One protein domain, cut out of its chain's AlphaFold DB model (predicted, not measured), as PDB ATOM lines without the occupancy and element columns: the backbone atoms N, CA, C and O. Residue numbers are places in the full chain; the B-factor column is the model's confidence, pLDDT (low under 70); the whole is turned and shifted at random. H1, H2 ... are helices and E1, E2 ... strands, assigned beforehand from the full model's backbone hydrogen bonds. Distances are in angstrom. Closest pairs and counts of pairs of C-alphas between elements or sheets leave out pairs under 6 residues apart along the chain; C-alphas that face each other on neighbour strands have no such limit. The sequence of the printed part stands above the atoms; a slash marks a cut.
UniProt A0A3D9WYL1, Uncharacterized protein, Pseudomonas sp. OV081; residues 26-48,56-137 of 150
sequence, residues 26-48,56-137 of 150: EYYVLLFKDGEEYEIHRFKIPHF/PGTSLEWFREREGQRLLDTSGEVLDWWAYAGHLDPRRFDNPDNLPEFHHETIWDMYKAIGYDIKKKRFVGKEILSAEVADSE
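AT A GLANCE: This is residues 26 to 48 and 56 to 137 of the 150 residues of an uncharacterized protein of Pseudomonas sp. OV081 (UniProt A0A3D9WYL1). A strongly twisted sheet of four strands has two helices packed on it, H1 at the E3 edge and H2 over E2 and E4, while a third helix, H3, lies off the sheet and its end, with residues 131 to 137, sticks out. The long link of residues 88 to 100 swings out as a wide loop between the two edge strands E3 and E4. The printed part has 105 residues, with the named elements E1, E2, H1, E3, E4, H2 and H3 in that order; the sheet runs E3, E1, E2, E4 and is mixed. The class is mixed, helices and strands. The whole is compact, with a radius of gyration of the C-alphas of 14.1 A and spans of 41 by 37 by 34 A.

HOW THE PARTS SIT: E1, residues 26 to 33, and E2, residues 36 to 45, form an antiparallel hairpin; N 29 and O 41 are within hydrogen-bond range at 2.8 A. E2 bends by 52 degrees at residue 39. H1, residues 59 to 73, is on the sheet at a height of 8.7 A. It is over E3, residues 81 to 87, and runs slantwise to it at 45 degrees on the local plane; the closest C-alphas are those of Arg 64 and Ala 85, 6.0 A apart. E3 is antiparallel to E1, with N 30 and O 84 at 2.8 A. E4, residues 101 to 104, is parallel to E2, with N 102 and O 40 at 2.9 A. H2, residues 107 to 113, is on the sheet at a height of 8.5 A, over E2 and, only just, E4, on which 3 of its C-alphas fall. The closest C-alphas of E2 and H2 are those of Phe 43 and Ile 107, 6.4 A apart. H1 and H2 are close but not clearly touching, Leu 60 and Ile 107 having the closest C-alphas at 7.5 A. H3, residues 126 to 136, is not on the sheet and is apart from H1. In H1, H2 and H3 every O i to N i+4 pair is within hydrogen-bond range.

IN THESE COORDINATES: E1 begins with C-alpha 26 at (126.216, 159.943, 137.432) and is 23.5 A long; E2 is 26.6 A. H1 measures 21.2 A, E3 20.7 A, E4 10.2 A, H2 9.7 A and H3 15.9 A. H3 ends with C-alpha 136 at (103.468, 168.831, 117.243).

THE WHOLE: The C-alphas farthest apart are those of Arg 91 and Asp 135, 42.6 A. Residues 49 to 55 are not printed, and C-alphas 48 and 56 are 9.2 A apart across the cut. The links E3 to E4 and H2 to H3 are long; in the latter, residues 116 to 117 pair antiparallel with 122 to 123. The mean pLDDT of the printed part is 75.6, and residues 125 to 137 are among those under 70.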
ATOM      1  N   GLU A  26     127.649 159.792 137.208       84.00
ATOM      2  CA  GLU A  26     126.216 159.943 137.432       84.00
ATOM      3  C   GLU A  26     125.921 161.202 138.256       84.00
ATOM      4  O   GLU A  26     126.660 161.582 139.171       84.00
ATOM      5  N   TYR A  27     124.852 161.884 137.883       86.19
ATOM      6  CA  TYR A  27     124.394 163.126 138.479       86.19
ATOM      7  C   TYR A  27     122.896 163.040 138.716       86.19
ATOM      8  O   TYR A  27     122.197 162.264 138.060       86.19
ATOM      9  N   TYR A  28     122.418 163.873 139.633       87.62
ATOM     10  CA  TYR A  28     120.997 164.065 139.850       87.62
ATOM     11  C   TYR A  28     120.642 165.548 139.870       87.62
ATOM     12  O   TYR A  28     121.475 166.406 140.189       87.62
ATOM     13  N   VAL A  29     119.390 165.832 139.540       88.56
ATOM     14  CA  VAL A  29     118.714 167.098 139.795       88.56
ATOM     15  C   VAL A  29     117.483 166.796 140.642       88.56
ATOM     16  O   VAL A  29     116.669 165.967 140.253       88.56
ATOM     17  N   LEU A  30     117.373 167.445 141.796       88.44
ATOM     18  CA  LEU A  30     116.180 167.467 142.631       88.44
ATOM     19  C   LEU A  30     115.392 168.727 142.279       88.44
ATOM     20  O   LEU A  30     115.926 169.838 142.364       88.44
ATOM     21  N   LEU A  31     114.158 168.539 141.825       88.44
ATOM     22  CA  LEU A  31     113.261 169.623 141.462       88.44
ATOM     23  C   LEU A  31     112.357 169.947 142.646       88.44
ATOM     24  O   LEU A  31     111.829 169.044 143.292       88.44
ATOM     25  N   PHE A  32     112.168 171.237 142.885       86.56
ATOM     26  CA  PHE A  32     111.292 171.763 143.911       86.56
ATOM     27  C   PHE A  32     110.156 172.545 143.269       86.56
ATOM     28  O   PHE A  32     110.383 173.298 142.311       86.56
ATOM     29  N   LYS A  33     108.962 172.394 143.837       86.00
ATOM     30  CA  LYS A  33     107.773 173.163 143.484       86.00
ATOM     31  C   LYS A  33     107.192 173.802 144.739       86.00
ATOM     32  O   LYS A  33     107.008 173.109 145.731       86.00
ATOM     33  N   ASP A  34     106.939 175.107 144.707       84.81
ATOM     34  CA  ASP A  34     106.358 175.856 145.832       84.81
ATOM     35  C   ASP A  34     107.127 175.663 147.161       84.81
ATOM     36  O   ASP A  34     106.569 175.729 148.254       84.81
ATOM     37  N   GLY A  35     108.442 175.422 147.072       82.38
ATOM     38  CA  GLY A  35     109.316 175.163 148.221       82.38
ATOM     39  C   GLY A  35     109.390 173.704 148.693       82.38
ATOM     40  O   GLY A  35     110.213 173.415 149.559       82.38
ATOM     41  N   GLU A  36     108.612 172.790 148.116       84.31
ATOM     42  CA  GLU A  36     108.613 171.363 148.458       84.31
ATOM     43  C   GLU A  36     109.376 170.524 147.426       84.31
ATOM     44  O   GLU A  36     109.416 170.854 146.239       84.31
ATOM     45  N   GLU A  37     109.993 169.429 147.878       88.31
ATOM     46  CA  GLU A  37     110.638 168.454 146.996       88.31
ATOM     47  C   GLU A  37     109.589 167.752 146.129       88.31
ATOM     48  O   GLU A  37     108.607 167.215 146.633       88.31
ATOM     49  N   TYR A  38     109.791 167.766 144.812       87.50
ATOM     50  CA  TYR A  38     108.787 167.312 143.855       87.50
ATOM     51  C   TYR A  38     109.197 166.015 143.148       87.50
ATOM     52  O   TYR A  38     108.440 165.047 143.139       87.50
ATOM     53  N   GLU A  39     110.392 165.967 142.552       90.62
ATOM     54  CA  GLU A  39     110.870 164.797 141.799       90.62
ATOM     55  C   GLU A  39     112.395 164.809 141.608       90.62
ATOM     56  O   GLU A  39     113.056 165.849 141.700       90.62
ATOM     57  N   ILE A  40     112.956 163.640 141.288       89.88
ATOM     58  CA  ILE A  40     114.392 163.427 141.078       89.88
ATOM     59  C   ILE A  40     114.662 163.041 139.618       89.88
ATOM     60  O   ILE A  40     114.046 162.135 139.064       89.88
ATOM     61  N   HIS A  41     115.650 163.686 139.001       89.75
ATOM     62  CA  HIS A  41     116.107 163.411 137.638       89.75
ATOM     63  C   HIS A  41     117.559 162.944 137.642       89.75
ATOM     64  O   HIS A  41     118.458 163.731 137.934       89.75
ATOM     65  N   ARG A  42     117.814 161.690 137.266       89.25
ATOM     66  CA  ARG A  42     119.159 161.107 137.171       89.25
ATOM     67  C   ARG A  42     119.656 161.084 135.738       89.25
ATOM     68  O   ARG A  42     118.888 160.831 134.816       89.25
ATOM     69  N   PHE A  43     120.944 161.334 135.539       86.62
ATOM     70  CA  PHE A  43     121.561 161.314 134.213       86.62
ATOM     71  C   PHE A  43     123.074 161.135 134.298       86.62
ATOM     72  O   PHE A  43     123.696 161.341 135.343       86.62
ATOM     73  N   LYS A  44     123.691 160.762 133.176       82.81
ATOM     74  CA  LYS A  44     125.141 160.576 133.084       82.81
ATOM     75  C   LYS A  44     125.770 161.707 132.283       82.81
ATOM     76  O   LYS A  44     125.260 162.107 131.241       82.81
ATOM     77  N   ILE A  45     126.911 162.207 132.753       77.75
ATOM     78  CA  ILE A  45     127.761 163.110 131.972       77.75
ATOM     79  C   ILE A  45     129.066 162.372 131.645       77.75
ATOM     80  O   ILE A  45     129.736 161.876 132.563       77.75
ATOM     81  N   PRO A  46     129.462 162.290 130.361       71.19
ATOM     82  CA  PRO A  46     130.763 161.752 129.993       71.19
ATOM     83  C   PRO A  46     131.886 162.603 130.598       71.19
ATOM     84  O   PRO A  46     131.820 163.830 130.641       71.19
ATOM     85  N   HIS A  47     132.941 161.953 131.087       64.44
ATOM     86  CA  HIS A  47     134.045 162.658 131.726       64.44
ATOM     87  C   HIS A  47     134.913 163.371 130.676       64.44
ATOM     88  O   HIS A  47     135.748 162.749 130.022       64.44
ATOM     89  N   PHE A  48     134.791 164.693 130.562       60.59
ATOM     90  CA  PHE A  48     135.694 165.486 129.728       60.59
ATOM     91  C   PHE A  48     137.006 165.747 130.479       60.59
ATOM     92  O   PHE A  48     137.015 166.338 131.558       60.59
ATOM     93  N   PRO A  56     136.115 174.751 130.790       48.59
ATOM     94  CA  PRO A  56     134.757 174.593 130.312       48.59
ATOM     95  C   PRO A  56     133.946 174.158 131.530       48.59
ATOM     96  O   PRO A  56     134.028 173.003 131.941       48.59
ATOM     97  N   GLY A  57     133.212 175.088 132.143       57.47
ATOM     98  CA  GLY A  57     132.157 174.691 133.061       57.47
ATOM     99  C   GLY A  57     131.245 173.746 132.289       57.47
ATOM    100  O   GLY A  57     130.793 174.072 131.185       57.47
ATOM    101  N   THR A  58     131.037 172.542 132.806       71.75
ATOM    102  CA  THR A  58     130.038 171.631 132.253       71.75
ATOM    103  C   THR A  58     128.687 172.345 132.260       71.75
ATOM    104  O   THR A  58     128.426 173.197 133.113       71.75
ATOM    105  N   SER A  59     127.795 172.024 131.322       71.06
ATOM    106  CA  SER A  59     126.454 172.624 131.294       71.06
ATOM    107  C   SER A  59     125.742 172.518 132.652       71.06
ATOM    108  O   SER A  59     124.982 173.418 132.994       71.06
ATOM    109  N   LEU A  60     126.048 171.475 133.438       77.19
ATOM    110  CA  LEU A  60     125.564 171.283 134.804       77.19
ATOM    111  C   LEU A  60     126.163 172.268 135.815       77.19
ATOM    112  O   LEU A  60     125.434 172.792 136.646       77.19
ATOM    113  N   GLU A  61     127.468 172.534 135.767       78.44
ATOM    114  CA  GLU A  61     128.109 173.507 136.664       78.44
ATOM    115  C   GLU A  61     127.525 174.903 136.461       78.44
ATOM    116  O   GLU A  61     127.126 175.547 137.428       78.44
ATOM    117  N   TRP A  62     127.359 175.321 135.204       80.62
ATOM    118  CA  TRP A  62     126.719 176.597 134.898       80.62
ATOM    119  C   TRP A  62     125.253 176.651 135.332       80.62
ATOM    120  O   TRP A  62     124.746 177.721 135.652       80.62
ATOM    121  N   PHE A  63     124.548 175.523 135.301       83.88
ATOM    122  CA  PHE A  63     123.189 175.431 135.829       83.88
ATOM    123  C   PHE A  63     123.165 175.581 137.350       83.88
ATOM    124  O   PHE A  63     122.407 176.404 137.851       83.88
ATOM    125  N   ARG A  64     124.046 174.875 138.072       82.94
ATOM    126  CA  ARG A  64     124.181 174.981 139.536       82.94
ATOM    127  C   ARG A  64     124.476 176.405 139.981       82.94
ATOM    128  O   ARG A  64     123.875 176.874 140.937       82.94
ATOM    129  N   GLU A  65     125.391 177.079 139.292       83.75
ATOM    130  CA  GLU A  65     125.758 178.461 139.603       83.75
ATOM    131  C   GLU A  65     124.574 179.414 139.411       83.75
ATOM    132  O   GLU A  65     124.296 180.229 140.283       83.75
ATOM    133  N   ARG A  66     123.823 179.267 138.310       83.81
ATOM    134  CA  ARG A  66     122.638 180.097 138.049       83.81
ATOM    135  C   ARG A  66     121.519 179.865 139.053       83.81
ATOM    136  O   ARG A  66     120.967 180.836 139.556       83.81
ATOM    137  N   GLU A  67     121.187 178.611 139.338       81.94
ATOM    138  CA  GLU A  67     120.134 178.296 140.306       81.94
ATOM    139  C   GLU A  67     120.544 178.701 141.724       81.94
ATOM    140  O   GLU A  67     119.739 179.279 142.449       81.94
ATOM    141  N   GLY A  68     121.815 178.504 142.087       78.75
ATOM    142  CA  GLY A  68     122.368 178.982 143.351       78.75
ATOM    143  C   GLY A  68     122.278 180.502 143.492       78.75
ATOM    144  O   GLY A  68     121.813 180.986 144.519       78.75
ATOM    145  N   GLN A  69     122.659 181.259 142.455       81.50
ATOM    146  CA  GLN A  69     122.539 182.719 142.469       81.50
ATOM    147  C   GLN A  69     121.078 183.162 142.544       81.50
ATOM    148  O   GLN A  69     120.751 184.042 143.333       81.50
ATOM    149  N   ARG A  70     120.185 182.521 141.781       78.75
ATOM    150  CA  ARG A  70     118.754 182.838 141.813       78.75
ATOM    151  C   ARG A  70     118.196 182.678 143.224       78.75
ATOM    152  O   ARG A  70     117.554 183.595 143.718       78.75
ATOM    153  N   LEU A  71     118.498 181.569 143.899       77.81
ATOM    154  CA  LEU A  71     118.075 181.340 145.285       77.81
ATOM    155  C   LEU A  71     118.581 182.423 146.248       77.81
ATOM    156  O   LEU A  71     117.828 182.861 147.113       77.81
ATOM    157  N   LEU A  72     119.826 182.883 146.084       78.81
ATOM    158  CA  LEU A  72     120.387 183.972 146.893       78.81
ATOM    159  C   LEU A  72     119.697 185.314 146.616       78.81
ATOM    160  O   LEU A  72     119.401 186.052 147.554       78.81
ATOM    161  N   ASP A  73     119.415 185.615 145.349       77.31
ATOM    162  CA  ASP A  73     118.794 186.876 144.936       77.31
ATOM    163  C   ASP A  73     117.328 186.974 145.386       77.31
ATOM    164  O   ASP A  73     116.833 188.068 145.665       77.31
ATOM    165  N   THR A  74     116.631 185.838 145.510       72.00
ATOM    166  CA  THR A  74     115.185 185.832 145.796       72.00
ATOM    167  C   THR A  74     114.840 186.227 147.244       72.00
ATOM    168  O   THR A  74     113.670 186.310 147.585       72.00
ATOM    169  N   SER A  75     115.821 186.523 148.108       62.19
ATOM    170  CA  SER A  75     115.623 187.222 149.398       62.19
ATOM    171  C   SER A  75     114.518 186.657 150.321       62.19
ATOM    172  O   SER A  75     113.971 187.386 151.147       62.19
ATOM    173  N   GLY A  76     114.194 185.365 150.205       60.16
ATOM    174  CA  GLY A  76     113.150 184.690 150.986       60.16
ATOM    175  C   GLY A  76     111.757 184.632 150.344       60.16
ATOM    176  O   GLY A  76     110.833 184.150 150.997       60.16
ATOM    177  N   GLU A  77     111.579 185.072 149.095       68.56
ATOM    178  CA  GLU A  77     110.364 184.746 148.340       68.56
ATOM    179  C   GLU A  77     110.362 183.257 147.962       68.56
ATOM    180  O   GLU A  77     111.386 182.685 147.574       68.56
ATOM    181  N   VAL A  78     109.194 182.621 148.077       65.56
ATOM    182  CA  VAL A  78     109.003 181.235 147.642       65.56
ATOM    183  C   VAL A  78     109.004 181.214 146.118       65.56
ATOM    184  O   VAL A  78     108.125 181.785 145.473       65.56
ATOM    185  N   LEU A  79     110.012 180.568 145.536       74.19
ATOM    186  CA  LEU A  79     110.054 180.305 144.103       74.19
ATOM    187  C   LEU A  79     109.054 179.195 143.760       74.19
ATOM    188  O   LEU A  79     109.147 178.106 144.321       74.19
ATOM    189  N   ASP A  80     108.178 179.459 142.787       79.75
ATOM    190  CA  ASP A  80     107.253 178.467 142.211       79.75
ATOM    191  C   ASP A  80     108.015 177.221 141.726       79.75
ATOM    192  O   ASP A  80     107.720 176.111 142.143       79.75
ATOM    193  N   TRP A  81     109.099 177.404 140.961       82.62
ATOM    194  CA  TRP A  81     109.990 176.308 140.558       82.62
ATOM    195  C   TRP A  81     111.449 176.650 140.786       82.62
ATOM    196  O   TRP A  81     111.901 177.732 140.389       82.62
ATOM    197  N   TRP A  82     112.215 175.702 141.327       84.25
ATOM    198  CA  TRP A  82     113.677 175.751 141.381       84.25
ATOM    199  C   TRP A  82     114.291 174.359 141.479       84.25
ATOM    200  O   TRP A  82     113.596 173.377 141.718       84.25
ATOM    201  N   ALA A  83     115.598 174.255 141.240       85.75
ATOM    202  CA  ALA A  83     116.266 172.964 141.211       85.75
ATOM    203  C   ALA A  83     117.634 172.987 141.879       85.75
ATOM    204  O   ALA A  83     118.415 173.930 141.741       85.75
ATOM    205  N   TYR A  84     117.954 171.873 142.526       83.81
ATOM    206  CA  TYR A  84     119.276 171.577 143.041       83.81
ATOM    207  C   TYR A  84     119.916 170.472 142.207       83.81
ATOM    208  O   TYR A  84     119.344 169.402 142.037       83.81
ATOM    209  N   ALA A  85     121.131 170.694 141.713       85.62
ATOM    210  CA  ALA A  85     121.902 169.658 141.037       85.62
ATOM    211  C   ALA A  85     123.062 169.176 141.911       85.62
ATOM    212  O   ALA A  85     123.753 169.975 142.554       85.62
ATOM    213  N   GLY A  86     123.323 167.872 141.881       80.25
ATOM    214  CA  GLY A  86     124.339 167.216 142.691       80.25
ATOM    215  C   GLY A  86     125.039 166.079 141.955       80.25
ATOM    216  O   GLY A  86     124.557 165.550 140.953       80.25
ATOM    217  N   HIS A  87     126.218 165.709 142.453       80.06
ATOM    218  CA  HIS A  87     126.839 164.450 142.063       80.06
ATOM    219  C   HIS A  87     126.184 163.331 142.866       80.06
ATOM    220  O   HIS A  87     126.027 163.475 144.081       80.06
ATOM    221  N   LEU A  88     125.798 162.245 142.199       71.50
ATOM    222  CA  LEU A  88     125.205 161.111 142.890       71.50
ATOM    223  C   LEU A  88     126.335 160.298 143.530       71.50
ATOM    224  O   LEU A  88     127.131 159.672 142.833       71.50
ATOM    225  N   ASP A  89     126.427 160.337 144.859       68.06
ATOM    226  CA  ASP A  89     127.164 159.323 145.609       68.06
ATOM    227  C   ASP A  89     126.155 158.221 145.965       68.06
ATOM    228  O   ASP A  89     125.297 158.447 146.823       68.06
ATOM    229  N   PRO A  90     126.217 157.039 145.325       57.12
ATOM    230  CA  PRO A  90     125.257 155.961 145.552       57.12
ATOM    231  C   PRO A  90     125.273 155.418 146.990       57.12
ATOM    232  O   PRO A  90     124.431 154.600 147.333       57.12
ATOM    233  N   ARG A  91     126.216 155.848 147.843       56.69
ATOM    234  CA  ARG A  91     126.243 155.524 149.280       56.69
ATOM    235  C   ARG A  91     125.575 156.576 150.166       56.69
ATOM    236  O   ARG A  91     125.513 156.381 151.376       56.69
ATOM    237  N   ARG A  92     125.194 157.725 149.606       54.50
ATOM    238  CA  ARG A  92     124.655 158.880 150.346       54.50
ATOM    239  C   ARG A  92     123.325 159.388 149.808       54.50
ATOM    240  O   ARG A  92     122.698 160.198 150.477       54.50
ATOM    241  N   PHE A  93     122.935 158.966 148.610       63.22
ATOM    242  CA  PHE A  93     121.675 159.353 147.999       63.22
ATOM    243  C   PHE A  93     120.689 158.185 148.072       63.22
ATOM    244  O   PHE A  93     120.539 157.424 147.116       63.22
ATOM    245  N   ASP A  94     120.050 158.043 149.230       66.25
ATOM    246  CA  ASP A  94     118.787 157.315 149.342       66.25
ATOM    247  C   ASP A  94     117.680 158.310 148.999       66.25
ATOM    248  O   ASP A  94     117.729 159.431 149.495       66.25
ATOM    249  N   ASN A  95     116.737 157.937 148.129       71.44
ATOM    250  CA  ASN A  95     115.511 158.703 147.881       71.44
ATOM    251  C   ASN A  95     114.601 158.491 149.101       71.44
ATOM    252  O   ASN A  95     113.883 157.490 149.144       71.44
ATOM    253  N   PRO A  96     114.701 159.337 150.139       63.09
ATOM    254  CA  PRO A  96     114.171 158.993 151.451       63.09
ATOM    255  C   PRO A  96     112.644 159.116 151.478       63.09
ATOM    256  O   PRO A  96     111.979 158.370 152.195       63.09
ATOM    257  N   ASP A  97     112.100 159.986 150.628       72.88
ATOM    258  CA  ASP A  97     110.684 160.330 150.553       72.88
ATOM    259  C   ASP A  97     109.947 159.597 149.420       72.88
ATOM    260  O   ASP A  97     108.789 159.897 149.134       72.88
ATOM    261  N   ASN A  98     110.589 158.606 148.777       80.31
ATOM    262  CA  ASN A  98     110.045 157.878 147.620       80.31
ATOM    263  C   ASN A  98     109.502 158.816 146.527       80.31
ATOM    264  O   ASN A  98     108.466 158.548 145.910       80.31
ATOM    265  N   LEU A  99     110.209 159.917 146.280       85.69
ATOM    266  CA  LEU A  99     109.848 160.867 145.237       85.69
ATOM    267  C   LEU A  99     109.861 160.182 143.864       85.69
ATOM    268  O   LEU A  99     110.689 159.290 143.638       85.69
ATOM    269  N   PRO A 100     108.998 160.607 142.922       89.12
ATOM    270  CA  PRO A 100     109.085 160.178 141.535       89.12
ATOM    271  C   PRO A 100     110.505 160.354 140.992       89.12
ATOM    272  O   PRO A 100     111.108 161.421 141.120       89.12
ATOM    273  N   GLU A 101     111.038 159.296 140.385       90.31
ATOM    274  CA  GLU A 101     112.397 159.274 139.856       90.31
ATOM    275  C   GLU A 101     112.386 159.018 138.348       90.31
ATOM    276  O   GLU A 101     111.747 158.086 137.857       90.31
ATOM    277  N   PHE A 102     113.129 159.842 137.613       89.56
ATOM    278  CA  PHE A 102     113.242 159.773 136.162       89.56
ATOM    279  C   PHE A 102     114.704 159.649 135.744       89.56
ATOM    280  O   PHE A 102     115.563 160.397 136.214       89.56
ATOM    281  N   HIS A 103     114.985 158.749 134.804       89.75
ATOM    282  CA  HIS A 103     116.323 158.560 134.247       89.75
ATOM    283  C   HIS A 103     116.406 159.134 132.837       89.75
ATOM    284  O   HIS A 103     115.566 158.846 131.989       89.75
ATOM    285  N   HIS A 104     117.458 159.907 132.585       85.94
ATOM    286  CA  HIS A 104     117.726 160.553 131.306       85.94
ATOM    287  C   HIS A 104     119.082 160.105 130.777       85.94
ATOM    288  O   HIS A 104     120.051 159.965 131.530       85.94
ATOM    289  N   GLU A 105     119.171 159.908 129.465       83.75
ATOM    290  CA  GLU A 105     120.432 159.534 128.821       83.75
ATOM    291  C   GLU A 105     121.438 160.686 128.857       83.75
ATOM    292  O   GLU A 105     122.635 160.471 129.062       83.75
ATOM    293  N   THR A 106     120.950 161.921 128.697       82.19
ATOM    294  CA  THR A 106     121.782 163.121 128.629       82.19
ATOM    295  C   THR A 106     121.249 164.261 129.498       82.19
ATOM    296  O   THR A 106     120.080 164.313 129.875       82.19
ATOM    297  N   ILE A 107     122.114 165.244 129.771       82.94
ATOM    298  CA  ILE A 107     121.716 166.488 130.448       82.94
ATOM    299  C   ILE A 107     120.681 167.296 129.642       82.94
ATOM    300  O   ILE A 107     119.906 168.056 130.213       82.94
ATOM    301  N   TRP A 108     120.653 167.144 128.315       84.25
ATOM    302  CA  TRP A 108     119.717 167.868 127.453       84.25
ATOM    303  C   TRP A 108     118.297 167.341 127.590       84.25
ATOM    304  O   TRP A 108     117.357 168.132 127.638       84.25
ATOM    305  N   ASP A 109     118.158 166.022 127.692       83.75
ATOM    306  CA  ASP A 109     116.868 165.375 127.929       83.75
ATOM    307  C   ASP A 109     116.349 165.740 129.318       83.75
ATOM    308  O   ASP A 109     115.185 166.104 129.455       83.75
ATOM    309  N   MET A 110     117.246 165.803 130.310       89.25
ATOM    310  CA  MET A 110     116.916 166.318 131.638       89.25
ATOM    311  C   MET A 110     116.385 167.758 131.575       89.25
ATOM    312  O   MET A 110     115.307 168.007 132.108       89.25
ATOM    313  N   TYR A 111     117.063 168.692 130.887       86.38
ATOM    314  CA  TYR A 111     116.591 170.083 130.784       86.38
ATOM    315  C   TYR A 111     115.199 170.196 130.170       86.38
ATOM    316  O   TYR A 111     114.366 170.949 130.674       86.38
ATOM    317  N   LYS A 112     114.944 169.439 129.099       86.56
ATOM    318  CA  LYS A 112     113.616 169.374 128.488       86.56
ATOM    319  C   LYS A 112     112.600 168.817 129.478       86.56
ATOM    320  O   LYS A 112     111.554 169.420 129.662       86.56
ATOM    321  N   ALA A 113     112.920 167.719 130.157       87.50
ATOM    322  CA  ALA A 113     112.009 167.085 131.098       87.50
ATOM    323  C   ALA A 113     111.599 168.028 132.239       87.50
ATOM    324  O   ALA A 113     110.423 168.069 132.577       87.50
ATOM    325  N   ILE A 114     112.523 168.818 132.794       86.25
ATOM    326  CA  ILE A 114     112.227 169.732 133.914       86.25
ATOM    327  C   ILE A 114     111.647 171.090 133.484       86.25
ATOM    328  O   ILE A 114     111.457 171.964 134.326       86.25
ATOM    329  N   GLY A 115     111.394 171.330 132.192       86.81
ATOM    330  CA  GLY A 115     110.895 172.640 131.762       86.81
ATOM    331  C   GLY A 115     111.941 173.752 131.774       86.81
ATOM    332  O   GLY A 115     111.581 174.919 131.935       86.81
ATOM    333  N   TYR A 116     113.228 173.424 131.634       85.44
ATOM    334  CA  TYR A 116     114.313 174.402 131.669       85.44
ATOM    335  C   TYR A 116     114.760 174.800 130.260       85.44
ATOM    336  O   TYR A 116     115.372 174.022 129.524       85.44
ATOM    337  N   ASP A 117     114.514 176.057 129.894       85.19
ATOM    338  CA  ASP A 117     114.996 176.616 128.636       85.19
ATOM    339  C   ASP A 117     116.451 177.059 128.817       85.19
ATOM    340  O   ASP A 117     116.746 178.101 129.408       85.19
ATOM    341  N   ILE A 118     117.386 176.271 128.281       82.25
ATOM    342  CA  ILE A 118     118.818 176.570 128.381       82.25
ATOM    343  C   ILE A 118     119.219 177.868 127.665       82.25
ATOM    344  O   ILE A 118     120.169 178.527 128.091       82.25
ATOM    345  N   LYS A 119     118.507 178.268 126.600       82.50
ATOM    346  CA  LYS A 119     118.805 179.504 125.862       82.50
ATOM    347  C   LYS A 119     118.394 180.717 126.689       82.50
ATOM    348  O   LYS A 119     119.159 181.674 126.788       82.50
ATOM    349  N   LYS A 120     117.215 180.651 127.315       83.81
ATOM    350  CA  LYS A 120     116.702 181.693 128.219       83.81
ATOM    351  C   LYS A 120     117.275 181.591 129.636       83.81
ATOM    352  O   LYS A 120     117.100 182.521 130.416       83.81
ATOM    353  N   LYS A 121     117.972 180.492 129.948       86.06
ATOM    354  CA  LYS A 121     118.616 180.196 131.237       86.06
ATOM    355  C   LYS A 121     117.644 180.261 132.422       86.06
ATOM    356  O   LYS A 121     118.013 180.741 133.489       86.06
ATOM    357  N   ARG A 122     116.403 179.811 132.222       82.75
ATOM    358  CA  ARG A 122     115.336 179.854 133.232       82.75
ATOM    359  C   ARG A 122     114.317 178.738 133.022       82.75
ATOM    360  O   ARG A 122     114.176 178.232 131.907       82.75
ATOM    361  N   PHE A 123     113.562 178.435 134.071       81.62
ATOM    362  CA  PHE A 123     112.350 177.631 133.958       81.62
ATOM    363  C   PHE A 123     111.306 178.363 133.115       81.62
ATOM    364  O   PHE A 123     111.094 179.567 133.267       81.62
ATOM    365  N   VAL A 124     110.680 177.628 132.205       79.88
ATOM    366  CA  VAL A 124     109.526 178.085 131.420       79.88
ATOM    367  C   VAL A 124     108.241 177.358 131.821       79.88
ATOM    368  O   VAL A 124     107.191 177.679 131.292       79.88
ATOM    369  N   GLY A 125     108.300 176.450 132.801       63.94
ATOM    370  CA  GLY A 125     107.150 175.701 133.314       63.94
ATOM    371  C   GLY A 125     106.870 174.429 132.505       63.94
ATOM    372  O   GLY A 125     106.817 174.453 131.275       63.94
ATOM    373  N   LYS A 126     106.679 173.299 133.200       60.28
ATOM    374  CA  LYS A 126     106.335 171.997 132.588       60.28
ATOM    375  C   LYS A 126     104.996 172.023 131.835       60.28
ATOM    376  O   LYS A 126     104.839 171.320 130.837       60.28
ATOM    377  N   GLU A 127     104.057 172.855 132.282       56.59
ATOM    378  CA  GLU A 127     102.746 173.030 131.641       56.59
ATOM    379  C   GLU A 127     102.873 173.610 130.223       56.59
ATOM    380  O   GLU A 127     102.122 173.222 129.331       56.59
ATOM    381  N   ILE A 128     103.882 174.456 129.979       49.12
ATOM    382  CA  ILE A 128     104.139 175.043 128.656       49.12
ATOM    383  C   ILE A 128     104.719 174.000 127.690       49.12
ATOM    384  O   ILE A 128     104.336 173.957 126.523       49.12
ATOM    385  N   LEU A 129     105.573 173.091 128.173       47.41
ATOM    386  CA  LEU A 129     106.133 172.029 127.331       47.41
ATOM    387  C   LEU A 129     105.113 170.950 126.951       47.41
ATOM    388  O   LEU A 129     105.200 170.398 125.860       47.41
ATOM    389  N   SER A 130     104.127 170.674 127.809       44.97
ATOM    390  CA  SER A 130     103.027 169.762 127.454       44.97
ATOM    391  C   SER A 130     102.133 170.358 126.358       44.97
ATOM    392  O   SER A 130     101.632 169.626 125.508       44.97
ATOM    393  N   ALA A 131     101.983 171.687 126.334       43.12
ATOM    394  CA  ALA A 131     101.236 172.393 125.297       43.12
ATOM    395  C   ALA A 131     101.975 172.432 123.942       43.12
ATOM    396  O   ALA A 131     101.338 172.262 122.907       43.12
ATOM    397  N   GLU A 132     103.305 172.590 123.920       44.22
ATOM    398  CA  GLU A 132     104.082 172.585 122.662       44.22
ATOM    399  C   GLU A 132     104.235 171.178 122.043       44.22
ATOM    400  O   GLU A 132     104.284 171.037 120.817       44.22
ATOM    401  N   VAL A 133     104.272 170.118 122.861       46.47
ATOM    402  CA  VAL A 133     104.283 168.730 122.355       46.47
ATOM    403  C   VAL A 133     102.913 168.333 121.790       46.47
ATOM    404  O   VAL A 133     102.861 167.685 120.747       46.47
ATOM    405  N   ALA A 134     101.814 168.799 122.392       45.22
ATOM    406  CA  ALA A 134     100.463 168.562 121.876       45.22
ATOM    407  C   ALA A 134     100.210 169.221 120.504       45.22
ATOM    408  O   ALA A 134      99.463 168.675 119.693       45.22
ATOM    409  N   ASP A 135     100.859 170.351 120.204       42.50
ATOM    410  CA  ASP A 135     100.731 171.019 118.898       42.50
ATOM    411  C   ASP A 135     101.549 170.312 117.793       42.50
ATOM    412  O   ASP A 135     101.226 170.387 116.608       42.50
ATOM    413  N   SER A 136     102.571 169.536 118.176       44.31
ATOM    414  CA  SER A 136     103.468 168.831 117.243       44.31
ATOM    415  C   SER A 136     102.961 167.443 116.807       44.31
ATOM    416  O   SER A 136     103.429 166.914 115.799       44.31
ATOM    417  N   GLU A 137     101.988 166.857 117.515       44.88
ATOM    418  CA  GLU A 137     101.367 165.557 117.185       44.88
ATOM    419  C   GLU A 137     100.056 165.677 116.381       44.88
ATOM    420  O   GLU A 137      99.274 164.732 116.298       44.88
TER     421      GLU A 137